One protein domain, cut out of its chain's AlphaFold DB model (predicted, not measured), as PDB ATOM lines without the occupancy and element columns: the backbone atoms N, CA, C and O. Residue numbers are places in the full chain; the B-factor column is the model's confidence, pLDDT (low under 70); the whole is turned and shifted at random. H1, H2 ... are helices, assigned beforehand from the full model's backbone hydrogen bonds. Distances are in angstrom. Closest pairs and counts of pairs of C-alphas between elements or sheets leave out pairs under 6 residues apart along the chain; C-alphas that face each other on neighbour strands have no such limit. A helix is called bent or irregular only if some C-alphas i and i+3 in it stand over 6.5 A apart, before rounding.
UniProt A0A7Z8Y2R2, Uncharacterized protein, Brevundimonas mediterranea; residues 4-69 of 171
ATOM      1  N   GLN A   4     162.994 132.079 182.152       88.38
ATOM      2  CA  GLN A   4     164.339 132.081 181.571       88.38
ATOM      3  C   GLN A   4     164.424 132.898 180.267       88.38
ATOM      4  O   GLN A   4     165.392 133.621 180.051       88.38
ATOM      5  N   VAL A   5     163.384 132.846 179.424       87.44
ATOM      6  CA  VAL A   5     163.315 133.629 178.177       87.44
ATOM      7  C   VAL A   5     163.104 135.115 178.473       87.44
ATOM      8  O   VAL A   5     163.616 135.963 177.748       87.44
ATOM      9  N   ALA A   6     162.371 135.452 179.538       88.31
ATOM     10  CA  ALA A   6     162.179 136.840 179.957       88.31
ATOM     11  C   ALA A   6     163.501 137.482 180.409       88.31
ATOM     12  O   ALA A   6     163.784 138.623 180.046       88.31
ATOM     13  N   ILE A   7     164.306 136.727 181.164       88.50
ATOM     14  CA  ILE A   7     165.634 137.148 181.626       88.50
ATOM     15  C   ILE A   7     166.552 137.377 180.423       88.50
ATOM     16  O   ILE A   7     167.075 138.474 180.252       88.50
ATOM     17  N   GLU A   8     166.664 136.389 179.529       90.69
ATOM     18  CA  GLU A   8     167.497 136.505 178.324       90.69
ATOM     19  C   GLU A   8     167.062 137.654 177.415       90.69
ATOM     20  O   GLU A   8     167.899 138.362 176.856       90.69
ATOM     21  N   PHE A   9     165.753 137.882 177.283       91.56
ATOM     22  CA  PHE A   9     165.252 139.030 176.543       91.56
ATOM     23  C   PHE A   9     165.731 140.341 177.174       91.56
ATOM     24  O   PHE A   9     166.222 141.205 176.456       91.56
ATOM     25  N   SER A  10     165.622 140.488 178.498       91.19
ATOM     26  CA  SER A  10     166.072 141.693 179.204       91.19
ATOM     27  C   SER A  10     167.569 141.951 179.016       91.19
ATOM     28  O   SER A  10     167.967 143.097 178.807       91.19
ATOM     29  N   ASP A  11     168.386 140.898 179.043       93.19
ATOM     30  CA  ASP A  11     169.842 140.997 178.881       93.19
ATOM     31  C   ASP A  11     170.246 141.408 177.456       93.19
ATOM     32  O   ASP A  11     171.254 142.090 177.255       93.19
ATOM     33  N   HIS A  12     169.461 141.008 176.452       93.94
ATOM     34  CA  HIS A  12     169.788 141.213 175.040       93.94
ATOM     35  C   HIS A  12     169.018 142.348 174.353       93.94
ATOM     36  O   HIS A  12     169.441 142.776 173.278       93.94
ATOM     37  N   ASP A  13     167.948 142.882 174.951       95.12
ATOM     38  CA  ASP A  13     167.080 143.887 174.320       95.12
ATOM     39  C   ASP A  13     167.861 145.125 173.853       95.12
ATOM     40  O   ASP A  13     167.839 145.476 172.670       95.12
ATOM     41  N   GLN A  14     168.606 145.767 174.758       96.25
ATOM     42  CA  GLN A  14     169.394 146.952 174.413       96.25
ATOM     43  C   GLN A  14     170.579 146.626 173.483       96.25
ATOM     44  O   GLN A  14     170.707 147.291 172.452       96.25
ATOM     45  N   PRO A  15     171.407 145.591 173.746       97.50
ATOM     46  CA  PRO A  15     172.489 145.215 172.835       97.50
ATOM     47  C   PRO A  15     172.049 144.976 171.384       97.50
ATOM     48  O   PRO A  15     172.746 145.402 170.458       97.50
ATOM     49  N   VAL A  16     170.893 144.334 171.174       96.50
ATOM     50  CA  VAL A  16     170.334 144.078 169.835       96.50
ATOM     51  C   VAL A  16     169.887 145.379 169.163       96.50
ATOM     52  O   VAL A  16     170.149 145.579 167.974       96.50
ATOM     53  N   GLN A  17     169.255 146.290 169.907       97.06
ATOM     54  CA  GLN A  17     168.896 147.615 169.390       97.06
ATOM     55  C   GLN A  17     170.139 148.409 168.968       97.06
ATOM     56  O   GLN A  17     170.168 148.985 167.875       97.06
ATOM     57  N   ASP A  18     171.192 148.383 169.785       97.31
ATOM     58  CA  ASP A  18     172.450 149.058 169.477       97.31
ATOM     59  C   ASP A  18     173.136 148.442 168.251       97.31
ATOM     60  O   ASP A  18     173.702 149.156 167.421       97.31
ATOM     61  N   GLU A  19     173.091 147.115 168.103       97.31
ATOM     62  CA  GLU A  19     173.614 146.428 166.922       97.31
ATOM     63  C   GLU A  19     172.870 146.835 165.650       97.31
ATOM     64  O   GLU A  19     173.507 147.186 164.651       97.31
ATOM     65  N   ALA A  20     171.538 146.864 165.696       96.31
ATOM     66  CA  ALA A  20     170.718 147.318 164.581       96.31
ATOM     67  C   ALA A  20     171.055 148.769 164.196       96.31
ATOM     68  O   ALA A  20     171.278 149.057 163.018       96.31
ATOM     69  N   ALA A  21     171.183 149.667 165.178       96.56
ATOM     70  CA  ALA A  21     171.566 151.059 164.949       96.56
ATOM     71  C   ALA A  21     172.961 151.179 164.306       96.56
ATOM     72  O   ALA A  21     173.138 151.906 163.323       96.56
ATOM     73  N   ARG A  22     173.950 150.419 164.802       97.31
ATOM     74  CA  ARG A  22     175.302 150.370 164.216       97.31
ATOM     75  C   ARG A  22     175.279 149.876 162.772       97.31
ATOM     76  O   ARG A  22     175.972 150.441 161.927       97.31
ATOM     77  N   ASN A  23     174.500 148.841 162.471       96.56
ATOM     78  CA  ASN A  23     174.418 148.277 161.125       96.56
ATOM     79  C   ASN A  23     173.726 149.237 160.144       96.56
ATOM     80  O   ASN A  23     174.232 149.438 159.041       96.56
ATOM     81  N   LEU A  24     172.651 149.916 160.559       96.12
ATOM     82  CA  LEU A  24     172.005 150.959 159.750       96.12
ATOM     83  C   LEU A  24     172.946 152.137 159.469       96.12
ATOM     84  O   LEU A  24     172.999 152.638 158.342       96.12
ATOM     85  N   LYS A  25     173.741 152.548 160.465       94.75
ATOM     86  CA  LYS A  25     174.767 153.581 160.289       94.75
ATOM     87  C   LYS A  25     175.804 153.176 159.236       94.75
ATOM     88  O   LYS A  25     176.075 153.959 158.330       94.75
ATOM     89  N   LYS A  26     176.320 151.942 159.296       96.12
ATOM     90  CA  LYS A  26     177.275 151.422 158.299       96.12
ATOM     91  C   LYS A  26     176.703 151.437 156.881       96.12
ATOM     92  O   LYS A  26     177.404 151.825 155.951       96.12
ATOM     93  N   VAL A  27     175.436 151.051 156.708       94.62
ATOM     94  CA  VAL A  27     174.765 151.094 155.396       94.62
ATOM     95  C   VAL A  27     174.724 152.525 154.857       94.62
ATOM     96  O   VAL A  27     175.058 152.750 153.694       94.62
ATOM     97  N   ARG A  28     174.386 153.508 155.698       93.31
ATOM     98  CA  ARG A  28     174.375 154.922 155.298       93.31
ATOM     99  C   ARG A  28     175.755 155.406 154.860       93.31
ATOM    100  O   ARG A  28     175.882 155.981 153.784       93.31
ATOM    101  N   GLU A  29     176.785 155.117 155.648       93.69
ATOM    102  CA  GLU A  29     178.169 155.490 155.334       93.69
ATOM    103  C   GLU A  29     178.649 154.864 154.012       93.69
ATOM    104  O   GLU A  29     179.346 155.509 153.225       93.69
ATOM    105  N   GLN A  30     178.252 153.618 153.732       94.75
ATOM    106  CA  GLN A  30     178.557 152.946 152.467       94.75
ATOM    107  C   GLN A  30     177.860 153.611 151.277       94.75
ATOM    108  O   GLN A  30     178.511 153.881 150.266       94.75
ATOM    109  N   VAL A  31     176.569 153.924 151.399       93.62
ATOM    110  CA  VAL A  31     175.805 154.617 150.351       93.62
ATOM    111  C   VAL A  31     176.379 156.010 150.081       93.62
ATOM    112  O   VAL A  31     176.586 156.382 148.927       93.62
ATOM    113  N   GLU A  32     176.729 156.760 151.126       91.06
ATOM    114  CA  GLU A  32     177.385 158.063 150.985       91.06
ATOM    115  C   GLU A  32     178.740 157.960 150.279       91.06
ATOM    116  O   GLU A  32     179.065 158.799 149.435       91.06
ATOM    117  N   ARG A  33     179.538 156.927 150.585       92.31
ATOM    118  CA  ARG A  33     180.815 156.682 149.902       92.31
ATOM    119  C   ARG A  33     180.611 156.402 148.410       92.31
ATOM    120  O   ARG A  33     181.357 156.948 147.598       92.31
ATOM    121  N   ILE A  34     179.614 155.594 148.050       92.38
ATOM    122  CA  ILE A  34     179.276 155.298 146.648       92.38
ATOM    123  C   ILE A  34     178.852 156.577 145.920       92.38
ATOM    124  O   ILE A  34     179.371 156.861 144.842       92.38
ATOM    125  N   ASN A  35     177.983 157.391 146.526       91.25
ATOM    126  CA  ASN A  35     177.535 158.651 145.927       91.25
ATOM    127  C   ASN A  35     178.695 159.632 145.712       91.25
ATOM    128  O   ASN A  35     178.784 160.250 144.650       91.25
ATOM    129  N   LYS A  36     179.622 159.734 146.677       90.31
ATOM    130  CA  LYS A  36     180.845 160.543 146.534       90.31
ATOM    131  C   LYS A  36     181.708 160.067 145.365       90.31
ATOM    132  O   LYS A  36     182.184 160.897 144.601       90.31
ATOM    133  N   LEU A  37     181.886 158.753 145.203       92.69
ATOM    134  CA  LEU A  37     182.644 158.191 144.082       92.69
ATOM    135  C   LEU A  37     181.949 158.462 142.741       92.69
ATOM    136  O   LEU A  37     182.587 158.930 141.805       92.69
ATOM    137  N   SER A  38     180.642 158.224 142.659       93.12
ATOM    138  CA  SER A  38     179.851 158.450 141.445       93.12
ATOM    139  C   SER A  38     179.882 159.919 141.000       93.12
ATOM    140  O   SER A  38     179.981 160.213 139.808       93.12
ATOM    141  N   ALA A  39     179.892 160.855 141.956       92.44
ATOM    142  CA  ALA A  39     180.035 162.282 141.679       92.44
ATOM    143  C   ALA A  39     181.386 162.637 141.026       92.44
ATOM    144  O   ALA A  39     181.411 163.489 140.140       92.44
ATOM    145  N   VAL A  40     182.487 161.964 141.393       93.69
ATOM    146  CA  VAL A  40     183.808 162.158 140.750       93.69
ATOM    147  C   VAL A  40     183.765 161.795 139.262       93.69
ATOM    148  O   VAL A  40     184.414 162.452 138.454       93.69
ATOM    149  N   PHE A  41     182.965 160.796 138.887       93.88
ATOM    150  CA  PHE A  41     182.784 160.371 137.495       93.88
ATOM    151  C   PHE A  41     181.640 161.104 136.767       93.88
ATOM    152  O   PHE A  41     181.238 160.691 135.683       93.88
ATOM    153  N   GLY A  42     181.111 162.194 137.338       92.31
ATOM    154  CA  GLY A  42     180.107 163.046 136.690       92.31
ATOM    155  C   GLY A  42     178.659 162.562 136.805       92.31
ATOM    156  O   GLY A  42     177.778 163.146 136.182       92.31
ATOM    157  N   ALA A  43     178.389 161.537 137.620       90.50
ATOM    158  CA  ALA A  43     177.049 160.997 137.846       90.50
ATOM    159  C   ALA A  43     176.655 161.102 139.334       90.50
ATOM    160  O   ALA A  43     176.607 160.087 140.033       90.50
ATOM    161  N   PRO A  44     176.407 162.307 139.878       85.19
ATOM    162  CA  PRO A  44     175.985 162.448 141.267       85.19
ATOM    163  C   PRO A  44     174.621 161.775 141.496       85.19
ATOM    164  O   PRO A  44     173.661 162.022 140.770       85.19
ATOM    165  N   GLY A  45     174.539 160.937 142.531       82.06
ATOM    166  CA  GLY A  45     173.305 160.297 142.986       82.06
ATOM    167  C   GLY A  45     172.922 160.775 144.386       82.06
ATOM    168  O   GLY A  45     173.794 161.026 145.219       82.06
ATOM    169  N   ASN A  46     171.620 160.887 144.656       83.38
ATOM    170  CA  ASN A  46     171.095 161.103 146.002       83.38
ATOM    171  C   ASN A  46     170.226 159.906 146.402       83.38
ATOM    172  O   ASN A  46     169.315 159.528 145.665       83.38
ATOM    173  N   VAL A  47     170.496 159.325 147.569       87.81
ATOM    174  CA  VAL A  47     169.723 158.205 148.112       87.81
ATOM    175  C   VAL A  47     169.113 158.647 149.432       87.81
ATOM    176  O   VAL A  47     169.820 158.897 150.407       87.81
ATOM    177  N   ASN A  48     167.786 158.732 149.469       89.12
ATOM    178  CA  ASN A  48     167.068 159.108 150.675       89.12
ATOM    179  C   ASN A  48     166.877 157.894 151.603       89.12
ATOM    180  O   ASN A  48     166.071 157.006 151.325       89.12
ATOM    181  N   LEU A  49     167.585 157.892 152.735       91.25
ATOM    182  CA  LEU A  49     167.513 156.848 153.766       91.25
ATOM    183  C   LEU A  49     166.798 157.297 155.054       91.25
ATOM    184  O   LEU A  49     166.835 156.580 156.049       91.25
ATOM    185  N   THR A  50     166.133 158.456 155.053       91.75
ATOM    186  CA  THR A  50     165.474 159.028 156.252       91.75
ATOM    187  C   THR A  50     164.392 158.126 156.851       91.75
ATOM    188  O   THR A  50     164.187 158.107 158.058       91.75
ATOM    189  N   HIS A  51     163.753 157.279 156.039       89.81
ATOM    190  CA  HIS A  51     162.783 156.280 156.505       89.81
ATOM    191  C   HIS A  51     163.371 155.235 157.480       89.81
ATOM    192  O   HIS A  51     162.617 154.479 158.105       89.81
ATOM    193  N   LEU A  52     164.704 155.162 157.595       92.88
ATOM    194  CA  LEU A  52     165.417 154.277 158.514       92.88
ATOM    195  C   LEU A  52     165.759 154.935 159.861       92.88
ATOM    196  O   LEU A  52     166.171 154.216 160.769       92.88
ATOM    197  N   ASP A  53     165.590 156.255 160.010       91.00
ATOM    198  CA  ASP A  53     166.092 157.023 161.163       91.00
ATOM    199  C   ASP A  53     165.497 156.545 162.499       91.00
ATOM    200  O   ASP A  53     166.202 156.389 163.492       91.00
ATOM    201  N   ASP A  54     164.208 156.225 162.507       94.25
ATOM    202  CA  ASP A  54     163.446 155.714 163.649       94.25
ATOM    203  C   ASP A  54     163.153 154.205 163.539       94.25
ATOM    204  O   ASP A  54     162.373 153.659 164.324       94.25
ATOM    205  N   HIS A  55     163.777 153.494 162.588       95.19
ATOM    206  CA  HIS A  55     163.477 152.082 162.317       95.19
ATOM    207  C   HIS A  55     163.658 151.188 163.549       95.19
ATOM    208  O   HIS A  55     162.788 150.364 163.832       95.19
ATOM    209  N   VAL A  56     164.746 151.376 164.307       96.75
ATOM    210  CA  VAL A  56     165.019 150.606 165.535       96.75
ATOM    211  C   VAL A  56     163.910 150.826 166.566       96.75
ATOM    212  O   VAL A  56     163.352 149.861 167.085       96.75
ATOM    213  N   GLY A  57     163.515 152.083 166.791       96.69
ATOM    214  CA  GLY A  57     162.431 152.433 167.712       96.69
ATOM    215  C   GLY A  57     161.086 151.847 167.281       96.69
ATOM    216  O   GLY A  57     160.385 151.238 168.092       96.69
ATOM    217  N   ARG A  58     160.740 151.938 165.988       96.38
ATOM    218  CA  ARG A  58     159.514 151.324 165.450       96.38
ATOM    219  C   ARG A  58     159.514 149.805 165.605       96.38
ATOM    220  O   ARG A  58     158.500 149.240 166.017       96.38
ATOM    221  N   ALA A  59     160.630 149.144 165.297       95.81
ATOM    222  CA  ALA A  59     160.771 147.699 165.458       95.81
ATOM    223  C   ALA A  59     160.626 147.293 166.933       95.81
ATOM    224  O   ALA A  59     159.847 146.392 167.256       95.81
ATOM    225  N   ARG A  60     161.272 148.019 167.852       96.69
ATOM    226  CA  ARG A  60     161.155 147.766 169.291       96.69
ATOM    227  C   ARG A  60     159.738 147.991 169.818       96.69
ATOM    228  O   ARG A  60     159.270 147.221 170.662       96.69
ATOM    229  N   ALA A  61     159.030 148.992 169.297       96.56
ATOM    230  CA  ALA A  61     157.631 149.242 169.625       96.56
ATOM    231  C   ALA A  61     156.719 148.095 169.163       96.56
ATOM    232  O   ALA A  61     155.765 147.754 169.863       96.56
ATOM    233  N   VAL A  62     157.009 147.465 168.015       95.00
ATOM    234  CA  VAL A  62     156.320 146.232 167.598       95.00
ATOM    235  C   VAL A  62     156.547 145.148 168.644       95.00
ATOM    236  O   VAL A  62     155.565 144.650 169.184       95.00
ATOM    237  N   VAL A  63     157.801 144.843 168.996       93.31
ATOM    238  CA  VAL A  63     158.134 143.832 170.019       93.31
ATOM    239  C   VAL A  63     157.423 144.117 171.347       93.31
ATOM    240  O   VAL A  63     156.838 143.214 171.937       93.31
ATOM    241  N   GLY A  64     157.367 145.381 171.776       94.62
ATOM    242  CA  GLY A  64     156.657 145.791 172.992       94.62
ATOM    243  C   GLY A  64     155.170 145.421 172.990       94.62
ATOM    244  O   GLY A  64     154.657 144.953 174.004       94.62
ATOM    245  N   ARG A  65     154.485 145.545 171.845       94.88
ATOM    246  CA  ARG A  65     153.078 145.120 171.721       94.88
ATOM    247  C   ARG A  65     152.902 143.613 171.869       94.88
ATOM    248  O   ARG A  65     151.889 143.189 172.414       94.88
ATOM    249  N   TRP A  66     153.865 142.819 171.397       90.81
ATOM    250  CA  TRP A  66     153.847 141.368 171.589       90.81
ATOM    251  C   TRP A  66     154.073 141.018 173.057       90.81
ATOM    252  O   TRP A  66     153.256 140.302 173.627       90.81
ATOM    253  N   LEU A  67     155.109 141.582 173.688       91.31
ATOM    254  CA  LEU A  67     155.424 141.348 175.103       91.31
ATOM    255  C   LEU A  67     154.237 141.666 176.021       91.31
ATOM    256  O   LEU A  67     153.927 140.875 176.903       91.31
ATOM    257  N   ALA A  68     153.515 142.758 175.756       92.25
ATOM    258  CA  ALA A  68     152.325 143.145 176.519       92.25
ATOM    259  C   ALA A  68     151.157 142.138 176.429       92.25
ATOM    260  O   ALA A  68     150.192 142.244 177.185       92.25
ATOM    261  N   LYS A  69     151.204 141.188 175.487       92.06
ATOM    262  CA  LYS A  69     150.206 140.124 175.311       92.06
ATOM    263  C   LYS A  69     150.701 138.752 175.765       92.06
ATOM    264  O   LYS A  69     149.905 137.817 175.797       92.06
TER     265      LYS A  69
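What this domain is: This is residues 4 to 69 of the 171 residues of an uncharacterized protein of Brevundimonas mediterranea (UniProt A0A7Z8Y2R2). This is a long, thin helical hairpin: the long helix H1 runs the length of the rod, residues 41 to 54 fold back without a named element, and the shorter helix H2 returns beside residues 17 to 21 of H1. Residues 7 to 12 of H1 stand free. The printed part has 66 residues with two named helices, H1 then H2, and no named strand; its class is all helix. It is extended, with a radius of gyration of the C-alphas of 17.1 A and spans of 56 by 18 by 10 A.

How they stand to each other: Begin at Gln 4 with H1, residues 4 to 40, assigned as one helix by its hydrogen bonds but bent: C-alphas 11 and 14 are 7.5 A apart. Its arms, H1a, residues 4 to 11, and H1b, residues 14 to 40, stand at a steep tilt of 48 degrees. Go on to H2, residues 55 to 67, which runs the opposite way to H1b at a shallow tilt of 25 degrees. H1b and H2 form a helical hairpin and touch through residues 17 to 21 and 56 to 60 alone; the closest C-alphas, of Gln 17 and Val 56, are 6.2 A apart. H1a and H2 are apart. In H1a, H1b and H2 every O i to N i+4 pair is within hydrogen-bond range.

Where its parts are: Find C-alpha 4 at (164.339, 132.081, 181.571), where H1a begins; it covers 10.8 A. From C-alpha 14, H1b runs 39.7 A to C-alpha 40 at (183.808, 162.158, 140.750). H2 runs 18.5 A from C-alpha 55 to C-alpha 67 at (155.424, 141.348, 175.103).

The domain as a whole: The two C-alphas farthest apart, of Gln 4 and Gly 42, are 56.8 A apart. The link from H1 to H2 is long, 14 residues. The printed part has no cut, its mean pLDDT is 93.0, and no printed residue is under 70.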